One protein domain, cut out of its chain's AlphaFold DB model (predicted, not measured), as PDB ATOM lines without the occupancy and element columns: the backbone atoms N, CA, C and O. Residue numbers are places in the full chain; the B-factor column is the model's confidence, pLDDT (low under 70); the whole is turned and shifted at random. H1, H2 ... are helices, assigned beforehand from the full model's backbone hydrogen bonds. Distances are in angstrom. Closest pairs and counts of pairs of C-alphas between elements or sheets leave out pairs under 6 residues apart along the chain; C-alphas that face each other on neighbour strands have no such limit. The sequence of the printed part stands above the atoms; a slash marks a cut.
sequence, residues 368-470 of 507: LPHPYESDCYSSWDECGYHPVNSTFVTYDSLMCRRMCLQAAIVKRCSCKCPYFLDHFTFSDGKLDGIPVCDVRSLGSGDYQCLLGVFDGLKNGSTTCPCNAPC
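What this domain is: This is residues 368 to 470 of the 507 residues of the protein "Hypothetical protein" of Darwinula stevensoni (UniProt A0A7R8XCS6). There is little regular structure: two helices, H1 and H2, make a V, and long loops make up most of the rest. Loop residues 386 to 393 and 421 to 432 lie on the side of H1 away from H2. The printed part has 103 residues, 31 of them in the named helices H1 and then H2, with no named strand; the class is all helix. It is compact, with a radius of gyration of the C-alphas of 14.8 A, and flat, spanning 46 by 31 by 16 A.

Where its parts are: Residues 368 to 396 hold no named element. H1, residues 397 to 413, begins at C-alpha 397 (-1.616, 33.503, -20.239) and is 23.8 A long. H2, residues 445 to 458, is 20.0 A long and ends at C-alpha 458 (-15.264, 34.394, -10.448).

How they stand to each other: H1 touches H2 with residues 408 to 413 alone; the closest C-alphas, of Cys 413 and Cys 449, are 6.0 A apart. They form a helical hairpin, running opposite ways at a steep tilt of 44 degrees. In H1 and H2 every O i to N i+4 pair is within hydrogen-bond range.

The domain as a whole: The printed part has no cut. The link from H1 to H2, 31 residues, is long. The C-alphas of Leu 368 and Cys 470 are 6.3 A apart. In this predicted model pLDDT is under 70 at residues 388 to 391 and 421 to 430.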
ATOM      1  N   LEU A 368       9.971  39.076 -13.904       95.81
ATOM      2  CA  LEU A 368      10.817  38.159 -13.147       95.81
ATOM      3  C   LEU A 368       9.995  36.947 -12.665       95.81
ATOM      4  O   LEU A 368       8.850  37.126 -12.239       95.81
ATOM      5  N   PRO A 369      10.542  35.723 -12.747       96.12
ATOM      6  CA  PRO A 369       9.855  34.526 -12.262       96.12
ATOM      7  C   PRO A 369       9.812  34.501 -10.727       96.12
ATOM      8  O   PRO A 369      10.368  35.384 -10.069       96.12
ATOM      9  N   HIS A 370       9.196  33.475 -10.138       93.88
ATOM     10  CA  HIS A 370       9.307  33.198  -8.703       93.88
ATOM     11  C   HIS A 370      10.773  33.306  -8.223       93.88
ATOM     12  O   HIS A 370      11.668  32.802  -8.913       93.88
ATOM     13  N   PRO A 371      11.080  33.939  -7.070       94.38
ATOM     14  CA  PRO A 371      10.204  34.359  -5.963       94.38
ATOM     15  C   PRO A 371       9.704  35.815  -6.009       94.38
ATOM     16  O   PRO A 371       9.193  36.317  -5.010       94.38
ATOM     17  N   TYR A 372       9.878  36.520  -7.127       95.00
ATOM     18  CA  TYR A 372       9.388  37.894  -7.256       95.00
ATOM     19  C   TYR A 372       7.860  37.922  -7.401       95.00
ATOM     20  O   TYR A 372       7.268  36.976  -7.914       95.00
ATOM     21  N   GLU A 373       7.230  39.034  -7.013       92.50
ATOM     22  CA  GLU A 373       5.763  39.204  -7.029       92.50
ATOM     23  C   GLU A 373       5.122  38.890  -8.389       92.50
ATOM     24  O   GLU A 373       4.003  38.389  -8.445       92.50
ATOM     25  N   SER A 374       5.827  39.154  -9.494       92.19
ATOM     26  CA  SER A 374       5.294  38.896 -10.832       92.19
ATOM     27  C   SER A 374       5.071  37.419 -11.153       92.19
ATOM     28  O   SER A 374       4.280  37.159 -12.058       92.19
ATOM     29  N   ASP A 375       5.776  36.504 -10.470       94.50
ATOM     30  CA  ASP A 375       5.624  35.042 -10.557       94.50
ATOM     31  C   ASP A 375       5.342  34.532 -11.983       94.50
ATOM     32  O   ASP A 375       4.395  33.793 -12.243       94.50
ATOM     33  N   CYS A 376       6.097  35.040 -12.958       96.06
ATOM     34  CA  CYS A 376       5.763  34.847 -14.363       96.06
ATOM     35  C   CYS A 376       6.111  33.439 -14.854       96.06
ATOM     36  O   CYS A 376       7.045  32.823 -14.344       96.06
ATOM     37  N   TYR A 377       5.425  32.986 -15.906       95.50
ATOM     38  CA  TYR A 377       5.727  31.720 -16.578       95.50
ATOM     39  C   TYR A 377       6.501  31.930 -17.875       95.50
ATOM     40  O   TYR A 377       6.293  32.884 -18.630       95.50
ATOM     41  N   SER A 378       7.424  31.019 -18.125       92.50
ATOM     42  CA  SER A 378       8.295  30.962 -19.291       92.50
ATOM     43  C   SER A 378       7.882  29.879 -20.288       92.50
ATOM     44  O   SER A 378       8.125  30.053 -21.482       92.50
ATOM     45  N   SER A 379       7.234  28.804 -19.826       91.12
ATOM     46  CA  SER A 379       6.752  27.713 -20.679       91.12
ATOM     47  C   SER A 379       5.349  27.231 -20.301       91.12
ATOM     48  O   SER A 379       4.809  27.535 -19.238       91.12
ATOM     49  N   TRP A 380       4.755  26.449 -21.204       89.69
ATOM     50  CA  TRP A 380       3.472  25.782 -20.987       89.69
ATOM     51  C   TRP A 380       3.525  24.712 -19.883       89.69
ATOM     52  O   TRP A 380       2.502  24.454 -19.250       89.69
ATOM     53  N   ASP A 381       4.698  24.132 -19.603       89.62
ATOM     54  CA  ASP A 381       4.862  23.088 -18.575       89.62
ATOM     55  C   ASP A 381       4.480  23.594 -17.180       89.62
ATOM     56  O   ASP A 381       3.915  22.855 -16.378       89.62
ATOM     57  N   GLU A 382       4.737  24.877 -16.908       90.44
ATOM     58  CA  GLU A 382       4.465  25.513 -15.615       90.44
ATOM     59  C   GLU A 382       2.961  25.617 -15.317       90.44
ATOM     60  O   GLU A 382       2.562  25.601 -14.153       90.44
ATOM     61  N   CYS A 383       2.114  25.671 -16.352       88.50
ATOM     62  CA  CYS A 383       0.660  25.743 -16.189       88.50
ATOM     63  C   CYS A 383      -0.061  24.391 -16.339       88.50
ATOM     64  O   CYS A 383      -1.215  24.268 -15.935       88.50
ATOM     65  N   GLY A 384       0.596  23.376 -16.914       86.69
ATOM     66  CA  GLY A 384       0.025  22.039 -17.131       86.69
ATOM     67  C   GLY A 384      -1.005  21.937 -18.267       86.69
ATOM     68  O   GLY A 384      -1.645  20.892 -18.429       86.69
ATOM     69  N   TYR A 385      -1.173  22.996 -19.065       85.50
ATOM     70  CA  TYR A 385      -2.028  23.029 -20.251       85.50
ATOM     71  C   TYR A 385      -1.165  23.257 -21.493       85.50
ATOM     72  O   TYR A 385      -0.470  24.262 -21.577       85.50
ATOM     73  N   HIS A 386      -1.214  22.344 -22.463       81.94
ATOM     74  CA  HIS A 386      -0.415  22.431 -23.688       81.94
ATOM     75  C   HIS A 386      -1.324  22.596 -24.908       81.94
ATOM     76  O   HIS A 386      -2.187  21.736 -25.110       81.94
ATOM     77  N   PRO A 387      -1.167  23.669 -25.703       74.88
ATOM     78  CA  PRO A 387      -1.876  23.795 -26.963       74.88
ATOM     79  C   PRO A 387      -1.300  22.830 -28.003       74.88
ATOM     80  O   PRO A 387      -0.170  22.340 -27.885       74.88
ATOM     81  N   VAL A 388      -2.075  22.638 -29.064       69.00
ATOM     82  CA  VAL A 388      -1.660  21.916 -30.271       69.00
ATOM     83  C   VAL A 388      -0.387  22.547 -30.810       69.00
ATOM     84  O   VAL A 388      -0.295  23.773 -30.896       69.00
ATOM     85  N   ASN A 389       0.588  21.724 -31.198       67.44
ATOM     86  CA  ASN A 389       1.860  22.205 -31.740       67.44
ATOM     87  C   ASN A 389       2.562  23.211 -30.803       67.44
ATOM     88  O   ASN A 389       3.142  24.200 -31.258       67.44
ATOM     89  N   SER A 390       2.537  22.947 -29.488       61.59
ATOM     90  CA  SER A 390       3.177  23.772 -28.444       61.59
ATOM     91  C   SER A 390       4.654  24.111 -28.697       61.59
ATOM     92  O   SER A 390       5.165  25.074 -28.132       61.59
ATOM     93  N   THR A 391       5.337  23.381 -29.582       66.25
ATOM     94  CA  THR A 391       6.701  23.676 -30.044       66.25
ATOM     95  C   THR A 391       6.821  24.987 -30.823       66.25
ATOM     96  O   THR A 391       7.886  25.600 -30.813       66.25
ATOM     97  N   PHE A 392       5.754  25.428 -31.496       70.56
ATOM     98  CA  PHE A 392       5.745  26.631 -32.336       70.56
ATOM     99  C   PHE A 392       5.002  27.811 -31.699       70.56
ATOM    100  O   PHE A 392       5.064  28.919 -32.234       70.56
ATOM    101  N   VAL A 393       4.329  27.587 -30.564       83.38
ATOM    102  CA  VAL A 393       3.476  28.579 -29.897       83.38
ATOM    103  C   VAL A 393       4.078  28.991 -28.559       83.38
ATOM    104  O   VAL A 393       4.262  28.167 -27.660       83.38
ATOM    105  N   THR A 394       4.352  30.282 -28.389       89.38
ATOM    106  CA  THR A 394       4.854  30.816 -27.116       89.38
ATOM    107  C   THR A 394       3.773  30.833 -26.040       89.38
ATOM    108  O   THR A 394       2.593  30.993 -26.345       89.38
ATOM    109  N   TYR A 395       4.176  30.671 -24.772       91.19
ATOM    110  CA  TYR A 395       3.241  30.699 -23.647       91.19
ATOM    111  C   TYR A 395       2.434  31.997 -23.639       91.19
ATOM    112  O   TYR A 395       2.990  33.097 -23.576       91.19
ATOM    113  N   ASP A 396       1.115  31.843 -23.653       90.25
ATOM    114  CA  ASP A 396       0.173  32.939 -23.562       90.25
ATOM    115  C   ASP A 396      -0.803  32.686 -22.411       90.25
ATOM    116  O   ASP A 396      -1.523  31.683 -22.355       90.25
ATOM    117  N   SER A 397      -0.818  33.623 -21.460       91.00
ATOM    118  CA  SER A 397      -1.616  33.503 -20.239       91.00
ATOM    119  C   SER A 397      -3.110  33.424 -20.528       91.00
ATOM    120  O   SER A 397      -3.866  32.866 -19.732       91.00
ATOM    121  N   LEU A 398      -3.548  34.002 -21.646       87.56
ATOM    122  CA  LEU A 398      -4.951  34.018 -21.986       87.56
ATOM    123  C   LEU A 398      -5.408  32.668 -22.538       87.56
ATOM    124  O   LEU A 398      -6.386  32.091 -22.056       87.56
ATOM    125  N   MET A 399      -4.656  32.126 -23.486       86.75
ATOM    126  CA  MET A 399      -4.885  30.783 -23.996       86.75
ATOM    127  C   MET A 399      -4.831  29.735 -22.869       86.75
ATOM    128  O   MET A 399      -5.720  28.889 -22.774       86.75
ATOM    129  N   CYS A 400      -3.888  29.862 -21.926       89.88
ATOM    130  CA  CYS A 400      -3.863  29.044 -20.707       89.88
ATOM    131  C   CYS A 400      -5.195  29.098 -19.936       89.88
ATOM    132  O   CYS A 400      -5.731  28.064 -19.535       89.88
ATOM    133  N   ARG A 401      -5.775  30.295 -19.753       89.25
ATOM    134  CA  ARG A 401      -7.056  30.461 -19.045       89.25
ATOM    135  C   ARG A 401      -8.214  29.802 -19.787       89.25
ATOM    136  O   ARG A 401      -9.033  29.156 -19.136       89.25
ATOM    137  N   ARG A 402      -8.267  29.912 -21.119       86.62
ATOM    138  CA  ARG A 402      -9.268  29.215 -21.950       86.62
ATOM    139  C   ARG A 402      -9.140  27.697 -21.802       86.62
ATOM    140  O   ARG A 402     -10.140  27.011 -21.594       86.62
ATOM    141  N   MET A 403      -7.910  27.185 -21.812       86.75
ATOM    142  CA  MET A 403      -7.625  25.764 -21.609       86.75
ATOM    143  C   MET A 403      -8.020  25.259 -20.222       86.75
ATOM    144  O   MET A 403      -8.684  24.227 -20.104       86.75
ATOM    145  N   CYS A 404      -7.678  26.012 -19.179       89.88
ATOM    146  CA  CYS A 404      -8.078  25.709 -17.812       89.88
ATOM    147  C   CYS A 404      -9.601  25.687 -17.648       89.88
ATOM    148  O   CYS A 404     -10.154  24.739 -17.086       89.88
ATOM    149  N   LEU A 405     -10.284  26.704 -18.177       89.06
ATOM    150  CA  LEU A 405     -11.737  26.804 -18.147       89.06
ATOM    151  C   LEU A 405     -12.391  25.593 -18.821       89.06
ATOM    152  O   LEU A 405     -13.265  24.962 -18.229       89.06
ATOM    153  N   GLN A 406     -11.941  25.226 -20.022       88.31
ATOM    154  CA  GLN A 406     -12.461  24.048 -20.709       88.31
ATOM    155  C   GLN A 406     -12.221  22.769 -19.904       88.31
ATOM    156  O   GLN A 406     -13.125  21.948 -19.774       88.31
ATOM    157  N   ALA A 407     -11.026  22.598 -19.335       88.69
ATOM    158  CA  ALA A 407     -10.706  21.435 -18.516       88.69
ATOM    159  C   ALA A 407     -11.597  21.352 -17.263       88.69
ATOM    160  O   ALA A 407     -12.050  20.266 -16.897       88.69
ATOM    161  N   ALA A 408     -11.897  22.490 -16.629       90.75
ATOM    162  CA  ALA A 408     -12.820  22.563 -15.500       90.75
ATOM    163  C   ALA A 408     -14.257  22.194 -15.906       90.75
ATOM    164  O   ALA A 408     -14.928  21.452 -15.185       90.75
ATOM    165  N   ILE A 409     -14.708  22.656 -17.076       91.62
ATOM    166  CA  ILE A 409     -16.020  22.324 -17.644       91.62
ATOM    167  C   ILE A 409     -16.117  20.828 -17.943       91.62
ATOM    168  O   ILE A 409     -17.060  20.186 -17.491       91.62
ATOM    169  N   VAL A 410     -15.125  20.247 -18.617       91.19
ATOM    170  CA  VAL A 410     -15.095  18.806 -18.908       91.19
ATOM    171  C   VAL A 410     -15.129  17.991 -17.617       91.19
ATOM    172  O   VAL A 410     -15.883  17.029 -17.514       91.19
ATOM    173  N   LYS A 411     -14.366  18.402 -16.599       91.50
ATOM    174  CA  LYS A 411     -14.313  17.707 -15.307       91.50
ATOM    175  C   LYS A 411     -15.637  17.760 -14.537       91.50
ATOM    176  O   LYS A 411     -15.961  16.798 -13.848       91.50
ATOM    177  N   ARG A 412     -16.365  18.881 -14.589       93.50
ATOM    178  CA  ARG A 412     -17.581  19.098 -13.781       93.50
ATOM    179  C   ARG A 412     -18.876  18.761 -14.518       93.50
ATOM    180  O   ARG A 412     -19.801  18.262 -13.888       93.50
ATOM    181  N   CYS A 413     -18.940  19.055 -15.812       93.94
ATOM    182  CA  CYS A 413     -20.139  18.936 -16.640       93.94
ATOM    183  C   CYS A 413     -20.069  17.763 -17.632       93.94
ATOM    184  O   CYS A 413     -21.055  17.492 -18.306       93.94
ATOM    185  N   SER A 414     -18.930  17.061 -17.739       94.00
ATOM    186  CA  SER A 414     -18.739  15.904 -18.636       94.00
ATOM    187  C   SER A 414     -19.004  16.198 -20.119       94.00
ATOM    188  O   SER A 414     -19.304  15.300 -20.905       94.00
ATOM    189  N   CYS A 415     -18.878  17.464 -20.510       92.12
ATOM    190  CA  CYS A 415     -19.111  17.950 -21.860       92.12
ATOM    191  C   CYS A 415     -18.097  19.049 -22.205       92.12
ATOM    192  O   CYS A 415     -17.455  19.614 -21.321       92.12
ATOM    193  N   LYS A 416     -17.925  19.350 -23.495       89.12
ATOM    194  CA  LYS A 416     -17.035  20.414 -23.982       89.12
ATOM    195  C   LYS A 416     -17.811  21.704 -24.259       89.12
ATOM    196  O   LYS A 416     -18.899  21.661 -24.836       89.12
ATOM    197  N   CYS A 417     -17.263  22.853 -23.852       87.94
ATOM    198  CA  CYS A 417     -17.936  24.145 -23.995       87.94
ATOM    199  C   CYS A 417     -18.036  24.558 -25.473       87.94
ATOM    200  O   CYS A 417     -16.997  24.642 -26.123       87.94
ATOM    201  N   PRO A 418     -19.228  24.877 -26.007       86.19
ATOM    202  CA  PRO A 418     -19.393  25.237 -27.418       86.19
ATOM    203  C   PRO A 418     -18.791  26.599 -27.805       86.19
ATOM    204  O   PRO A 418     -18.601  26.850 -28.991       86.19
ATOM    205  N   TYR A 419     -18.479  27.470 -26.838       81.31
ATOM    206  CA  TYR A 419     -17.973  28.828 -27.097       81.31
ATOM    207  C   TYR A 419     -16.456  28.896 -27.353       81.31
ATOM    208  O   TYR A 419     -15.975  29.894 -27.879       81.31
ATOM    209  N   PHE A 420     -15.703  27.858 -26.975       71.00
ATOM    210  CA  PHE A 420     -14.231  27.857 -26.958       71.00
ATOM    211  C   PHE A 420     -13.653  26.637 -27.702       71.00
ATOM    212  O   PHE A 420     -12.766  25.958 -27.193       71.00
ATOM    213  N   LEU A 421     -14.219  26.312 -28.872       64.88
ATOM    214  CA  LEU A 421     -13.818  25.180 -29.728       64.88
ATOM    215  C   LEU A 421     -13.299  25.659 -31.088       64.88
ATOM    216  O   LEU A 421     -13.684  25.146 -32.146       64.88
ATOM    217  N   ASP A 422     -12.453  26.681 -31.050       66.12
ATOM    218  CA  ASP A 422     -11.648  27.095 -32.185       66.12
ATOM    219  C   ASP A 422     -10.489  26.110 -32.408       66.12
ATOM    220  O   ASP A 422      -9.963  25.525 -31.456       66.12
ATOM    221  N   HIS A 423     -10.102  25.939 -33.677       63.84
ATOM    222  CA  HIS A 423      -9.089  24.993 -34.171       63.84
ATOM    223  C   HIS A 423      -7.826  24.899 -33.298       63.84
ATOM    224  O   HIS A 423      -7.235  23.833 -33.139       63.84
ATOM    225  N   PHE A 424      -7.419  26.020 -32.706       61.50
ATOM    226  CA  PHE A 424      -6.142  26.158 -32.023       61.50
ATOM    227  C   PHE A 424      -6.138  25.681 -30.565       61.50
ATOM    228  O   PHE A 424      -5.072  25.597 -29.957       61.50
ATOM    229  N   THR A 425      -7.302  25.370 -29.986       58.44
ATOM    230  CA  THR A 425      -7.415  25.123 -28.541       58.44
ATOM    231  C   THR A 425      -7.168  23.682 -28.105       58.44
ATOM    232  O   THR A 425      -6.525  23.486 -27.073       58.44
ATOM    233  N   PHE A 426      -7.624  22.665 -28.851       61.16
ATOM    234  CA  PHE A 426      -7.636  21.279 -28.341       61.16
ATOM    235  C   PHE A 426      -7.559  20.164 -29.406       61.16
ATOM    236  O   PHE A 426      -8.229  19.140 -29.273       61.16
ATOM    237  N   SER A 427      -6.758  20.317 -30.460       51.16
ATOM    238  CA  SER A 427      -6.635  19.307 -31.533       51.16
ATOM    239  C   SER A 427      -5.854  18.026 -31.167       51.16
ATOM    240  O   SER A 427      -5.737  17.147 -32.016       51.16
ATOM    241  N   ASP A 428      -5.361  17.852 -29.936       53.56
ATOM    242  CA  ASP A 428      -4.568  16.664 -29.544       53.56
ATOM    243  C   ASP A 428      -5.422  15.413 -29.244       53.56
ATOM    244  O   ASP A 428      -5.036  14.552 -28.453       53.56
ATOM    245  N   GLY A 429      -6.644  15.340 -29.772       59.75
ATOM    246  CA  GLY A 429      -7.599  14.257 -29.509       59.75
ATOM    247  C   GLY A 429      -8.024  14.098 -28.040       59.75
ATOM    248  O   GLY A 429      -8.831  13.244 -27.689       59.75
ATOM    249  N   LYS A 430      -7.534  14.963 -27.144       66.00
ATOM    250  CA  LYS A 430      -7.849  14.958 -25.706       66.00
ATOM    251  C   LYS A 430      -9.319  15.274 -25.420       66.00
ATOM    252  O   LYS A 430      -9.816  14.967 -24.338       66.00
ATOM    253  N   LEU A 431      -9.997  15.905 -26.379       74.94
ATOM    254  CA  LEU A 431     -11.436  16.165 -26.358       74.94
ATOM    255  C   LEU A 431     -12.236  15.233 -27.283       74.94
ATOM    256  O   LEU A 431     -13.440  15.453 -27.470       74.94
ATOM    257  N   ASP A 432     -11.601  14.205 -27.852       77.06
ATOM    258  CA  ASP A 432     -12.283  13.235 -28.701       77.06
ATOM    259  C   ASP A 432     -13.204  12.353 -27.861       77.06
ATOM    260  O   ASP A 432     -12.917  11.994 -26.720       77.06
ATOM    261  N   GLY A 433     -14.377  12.047 -28.414       80.31
ATOM    262  CA  GLY A 433     -15.416  11.286 -27.717       80.31
ATOM    263  C   GLY A 433     -16.185  12.064 -26.641       80.31
ATOM    264  O   GLY A 433     -17.225  11.583 -26.198       80.31
ATOM    265  N   ILE A 434     -15.753  13.272 -26.256       87.56
ATOM    266  CA  ILE A 434     -16.490  14.114 -25.302       87.56
ATOM    267  C   ILE A 434     -17.595  14.895 -26.041       87.56
ATOM    268  O   ILE A 434     -17.296  15.642 -26.985       87.56
ATOM    269  N   PRO A 435     -18.872  14.769 -25.624       90.50
ATOM    270  CA  PRO A 435     -19.983  15.473 -26.256       90.50
ATOM    271  C   PRO A 435     -19.931  16.979 -25.977       90.50
ATOM    272  O   PRO A 435     -19.418  17.430 -24.954       90.50
ATOM    273  N   VAL A 436     -20.484  17.779 -26.887       89.31
ATOM    274  CA  VAL A 436     -20.662  19.227 -26.686       89.31
ATOM    275  C   VAL A 436     -21.784  19.474 -25.674       89.31
ATOM    276  O   VAL A 436     -22.837  18.850 -25.781       89.31
ATOM    277  N   CYS A 437     -21.580  20.415 -24.747       91.19
ATOM    278  CA  CYS A 437     -22.603  20.837 -23.785       91.19
ATOM    279  C   CYS A 437     -23.841  21.411 -24.495       91.19
ATOM    280  O   CYS A 437     -23.709  22.334 -25.304       91.19
ATOM    281  N   ASP A 438     -25.044  20.925 -24.176       90.19
ATOM    282  CA  ASP A 438     -26.287  21.451 -24.751       90.19
ATOM    283  C   ASP A 438     -26.700  22.766 -24.084       90.19
ATOM    284  O   ASP A 438     -27.319  22.795 -23.024       90.19
ATOM    285  N   VAL A 439     -26.378  23.879 -24.737       88.81
ATOM    286  CA  VAL A 439     -26.658  25.241 -24.254       88.81
ATOM    287  C   VAL A 439     -27.892  25.882 -24.885       88.81
ATOM    288  O   VAL A 439     -28.206  27.034 -24.592       88.81
ATOM    289  N   ARG A 440     -28.599  25.168 -25.771       85.62
ATOM    290  CA  ARG A 440     -29.688  25.732 -26.591       85.62
ATOM    291  C   ARG A 440     -30.837  26.288 -25.751       85.62
ATOM    292  O   ARG A 440     -31.445  27.288 -26.120       85.62
ATOM    293  N   SER A 441     -31.117  25.640 -24.621       85.56
ATOM    294  CA  SER A 441     -32.073  26.103 -23.616       85.56
ATOM    295  C   SER A 441     -31.331  26.672 -22.412       85.56
ATOM    296  O   SER A 441     -30.480  25.998 -21.839       85.56
ATOM    297  N   LEU A 442     -31.713  27.872 -21.968       84.56
ATOM    298  CA  LEU A 442     -31.156  28.498 -20.759       84.56
ATOM    299  C   LEU A 442     -31.481  27.709 -19.474       84.56
ATOM    300  O   LEU A 442     -30.875  27.936 -18.430       84.56
ATOM    301  N   GLY A 443     -32.446  26.786 -19.533       85.06
ATOM    302  CA  GLY A 443     -32.800  25.893 -18.429       85.06
ATOM    303  C   GLY A 443     -32.155  24.507 -18.504       85.06
ATOM    304  O   GLY A 443     -32.478  23.665 -17.670       85.06
ATOM    305  N   SER A 444     -31.304  24.222 -19.498       88.62
ATOM    306  CA  SER A 444     -30.667  22.905 -19.593       88.62
ATOM    307  C   SER A 444     -29.700  22.669 -18.428       88.62
ATOM    308  O   SER A 444     -29.069  23.601 -17.918       88.62
ATOM    309  N   GLY A 445     -29.562  21.403 -18.016       92.56
ATOM    310  CA  GLY A 445     -28.611  21.017 -16.968       92.56
ATOM    311  C   GLY A 445     -27.175  21.420 -17.316       92.56
ATOM    312  O   GLY A 445     -26.469  21.961 -16.468       92.56
ATOM    313  N   ASP A 446     -26.783  21.254 -18.581       93.12
ATOM    314  CA  ASP A 446     -25.462  21.634 -19.082       93.12
ATOM    315  C   ASP A 446     -25.235  23.148 -19.020       93.12
ATOM    316  O   ASP A 446     -24.191  23.589 -18.541       93.12
ATOM    317  N   TYR A 447     -26.208  23.964 -19.443       89.81
ATOM    318  CA  TYR A 447     -26.092  25.424 -19.379       89.81
ATOM    319  C   TYR A 447     -25.952  25.910 -17.933       89.81
ATOM    320  O   TYR A 447     -25.072  26.716 -17.627       89.81
ATOM    321  N   GLN A 448     -26.764  25.372 -17.021       92.75
ATOM    322  CA  GLN A 448     -26.668  25.687 -15.595       92.75
ATOM    323  C   GLN A 448     -25.342  25.202 -14.986       92.75
ATOM    324  O   GLN A 448     -24.745  25.897 -14.162       92.75
ATOM    325  N   CYS A 449     -24.823  24.052 -15.427       93.81
ATOM    326  CA  CYS A 449     -23.511  23.564 -15.007       93.81
ATOM    327  C   CYS A 449     -22.381  24.495 -15.464       93.81
ATOM    328  O   CYS A 449     -21.517  24.846 -14.656       93.81
ATOM    329  N   LEU A 450     -22.417  24.950 -16.723       92.44
ATOM    330  CA  LEU A 450     -21.468  25.927 -17.257       92.44
ATOM    331  C   LEU A 450     -21.463  27.208 -16.421       92.44
ATOM    332  O   LEU A 450     -20.395  27.639 -15.989       92.44
ATOM    333  N   LEU A 451     -22.641  27.775 -16.132       91.06
ATOM    334  CA  LEU A 451     -22.770  28.943 -15.254       91.06
ATOM    335  C   LEU A 451     -22.132  28.691 -13.884       91.06
ATOM    336  O   LEU A 451     -21.343  29.506 -13.420       91.06
ATOM    337  N   GLY A 452     -22.370  27.522 -13.286       92.12
ATOM    338  CA  GLY A 452     -21.757  27.150 -12.012       92.12
ATOM    339  C   GLY A 452     -20.226  27.025 -12.050       92.12
ATOM    340  O   GLY A 452     -19.574  27.258 -11.028       92.12
ATOM    341  N   VAL A 453     -19.629  26.653 -13.189       91.56
ATOM    342  CA  VAL A 453     -18.164  26.670 -13.384       91.56
ATOM    343  C   VAL A 453     -17.658  28.106 -13.513       91.56
ATOM    344  O   VAL A 453     -16.683  28.464 -12.852       91.56
ATOM    345  N   PHE A 454     -18.329  28.935 -14.316       90.06
ATOM    346  CA  PHE A 454     -17.974  30.346 -14.489       90.06
ATOM    347  C   PHE A 454     -18.053  31.123 -13.177       90.06
ATOM    348  O   PHE A 454     -17.115  31.841 -12.824       90.06
ATOM    349  N   ASP A 455     -19.127  30.930 -12.415       91.19
ATOM    350  CA  ASP A 455     -19.273  31.515 -11.087       91.19
ATOM    351  C   ASP A 455     -18.157  31.031 -10.166       91.19
ATOM    352  O   ASP A 455     -17.537  31.855  -9.501       91.19
ATOM    353  N   GLY A 456     -17.841  29.730 -10.211       90.38
ATOM    354  CA  GLY A 456     -16.726  29.103  -9.498       90.38
ATOM    355  C   GLY A 456     -15.365  29.757  -9.761       90.38
ATOM    356  O   GLY A 456     -14.547  29.890  -8.854       90.38
ATOM    357  N   LEU A 457     -15.106  30.180 -10.996       87.62
ATOM    358  CA  LEU A 457     -13.890  30.916 -11.357       87.62
ATOM    359  C   LEU A 457     -13.921  32.350 -10.824       87.62
ATOM    360  O   LEU A 457     -12.919  32.849 -10.316       87.62
ATOM    361  N   LYS A 458     -15.081  33.009 -10.900       88.56
ATOM    362  CA  LYS A 458     -15.264  34.394 -10.448       88.56
ATOM    363  C   LYS A 458     -15.113  34.549  -8.934       88.56
ATOM    364  O   LYS A 458     -14.561  35.545  -8.478       88.56
ATOM    365  N   ASN A 459     -15.616  33.592  -8.161       91.25
ATOM    366  CA  ASN A 459     -15.543  33.595  -6.697       91.25
ATOM    367  C   ASN A 459     -14.331  32.816  -6.145       91.25
ATOM    368  O   ASN A 459     -14.169  32.728  -4.930       91.25
ATOM    369  N   GLY A 460     -13.459  32.296  -7.018       87.88
ATOM    370  CA  GLY A 460     -12.201  31.648  -6.638       87.88
ATOM    371  C   GLY A 460     -12.335  30.207  -6.137       87.88
ATOM    372  O   GLY A 460     -11.346  29.628  -5.697       87.88
ATOM    373  N   SER A 461     -13.522  29.596  -6.224       87.75
ATOM    374  CA  SER A 461     -13.717  28.168  -5.927       87.75
ATOM    375  C   SER A 461     -13.033  27.248  -6.945       87.75
ATOM    376  O   SER A 461     -12.771  26.086  -6.635       87.75
ATOM    377  N   THR A 462     -12.790  27.725  -8.165       85.50
ATOM    378  CA  THR A 462     -12.023  27.038  -9.211       85.50
ATOM    379  C   THR A 462     -10.811  27.897  -9.542       85.50
ATOM    380  O   THR A 462     -10.962  29.034  -9.981       85.50
ATOM    381  N   THR A 463      -9.607  27.372  -9.314       88.69
ATOM    382  CA  THR A 463      -8.354  28.099  -9.542       88.69
ATOM    383  C   THR A 463      -7.715  27.682 -10.865       88.69
ATOM    384  O   THR A 463      -7.622  26.496 -11.176       88.69
ATOM    385  N   CYS A 464      -7.256  28.670 -11.639       89.44
ATOM    386  CA  CYS A 464      -6.482  28.459 -12.860       89.44
ATOM    387  C   CYS A 464      -5.059  28.998 -12.669       89.44
ATOM    388  O   CYS A 464      -4.903  30.221 -12.583       89.44
ATOM    389  N   PRO A 465      -4.029  28.134 -12.606       90.00
ATOM    390  CA  PRO A 465      -2.635  28.557 -12.499       90.00
ATOM    391  C   PRO A 465      -2.146  29.057 -13.866       90.00
ATOM    392  O   PRO A 465      -1.505  28.335 -14.620       90.00
ATOM    393  N   CYS A 466      -2.520  30.284 -14.226       92.88
ATOM    394  CA  CYS A 466      -2.162  30.924 -15.492       92.88
ATOM    395  C   CYS A 466      -1.609  32.325 -15.221       92.88
ATOM    396  O   CYS A 466      -2.329  33.328 -15.343       92.88
ATOM    397  N   ASN A 467      -0.344  32.373 -14.803       94.81
ATOM    398  CA  ASN A 467       0.360  33.616 -14.514       94.81
ATOM    399  C   ASN A 467       0.770  34.335 -15.805       94.81
ATOM    400  O   ASN A 467       0.684  33.797 -16.905       94.81
ATOM    401  N   ALA A 468       1.187  35.595 -15.692       95.31
ATOM    402  CA  ALA A 468       1.611  36.360 -16.860       95.31
ATOM    403  C   ALA A 468       2.900  35.770 -17.473       95.31
ATOM    404  O   ALA A 468       3.760  35.293 -16.733       95.31
ATOM    405  N   PRO A 469       3.102  35.858 -18.798       96.06
ATOM    406  CA  PRO A 469       4.351  35.439 -19.423       96.06
ATOM    407  C   PRO A 469       5.543  36.300 -18.974       96.06
ATOM    408  O   PRO A 469       5.438  37.529 -18.835       96.06
ATOM    409  N   CYS A 470       6.706  35.665 -18.807       96.06
ATOM    410  CA  CYS A 470       7.956  36.339 -18.446       96.06
ATOM    411  C   CYS A 470       8.499  37.238 -19.550       96.06
ATOM    412  O   CYS A 470       9.170  38.227 -19.257       96.06
TER     413      CYS A 470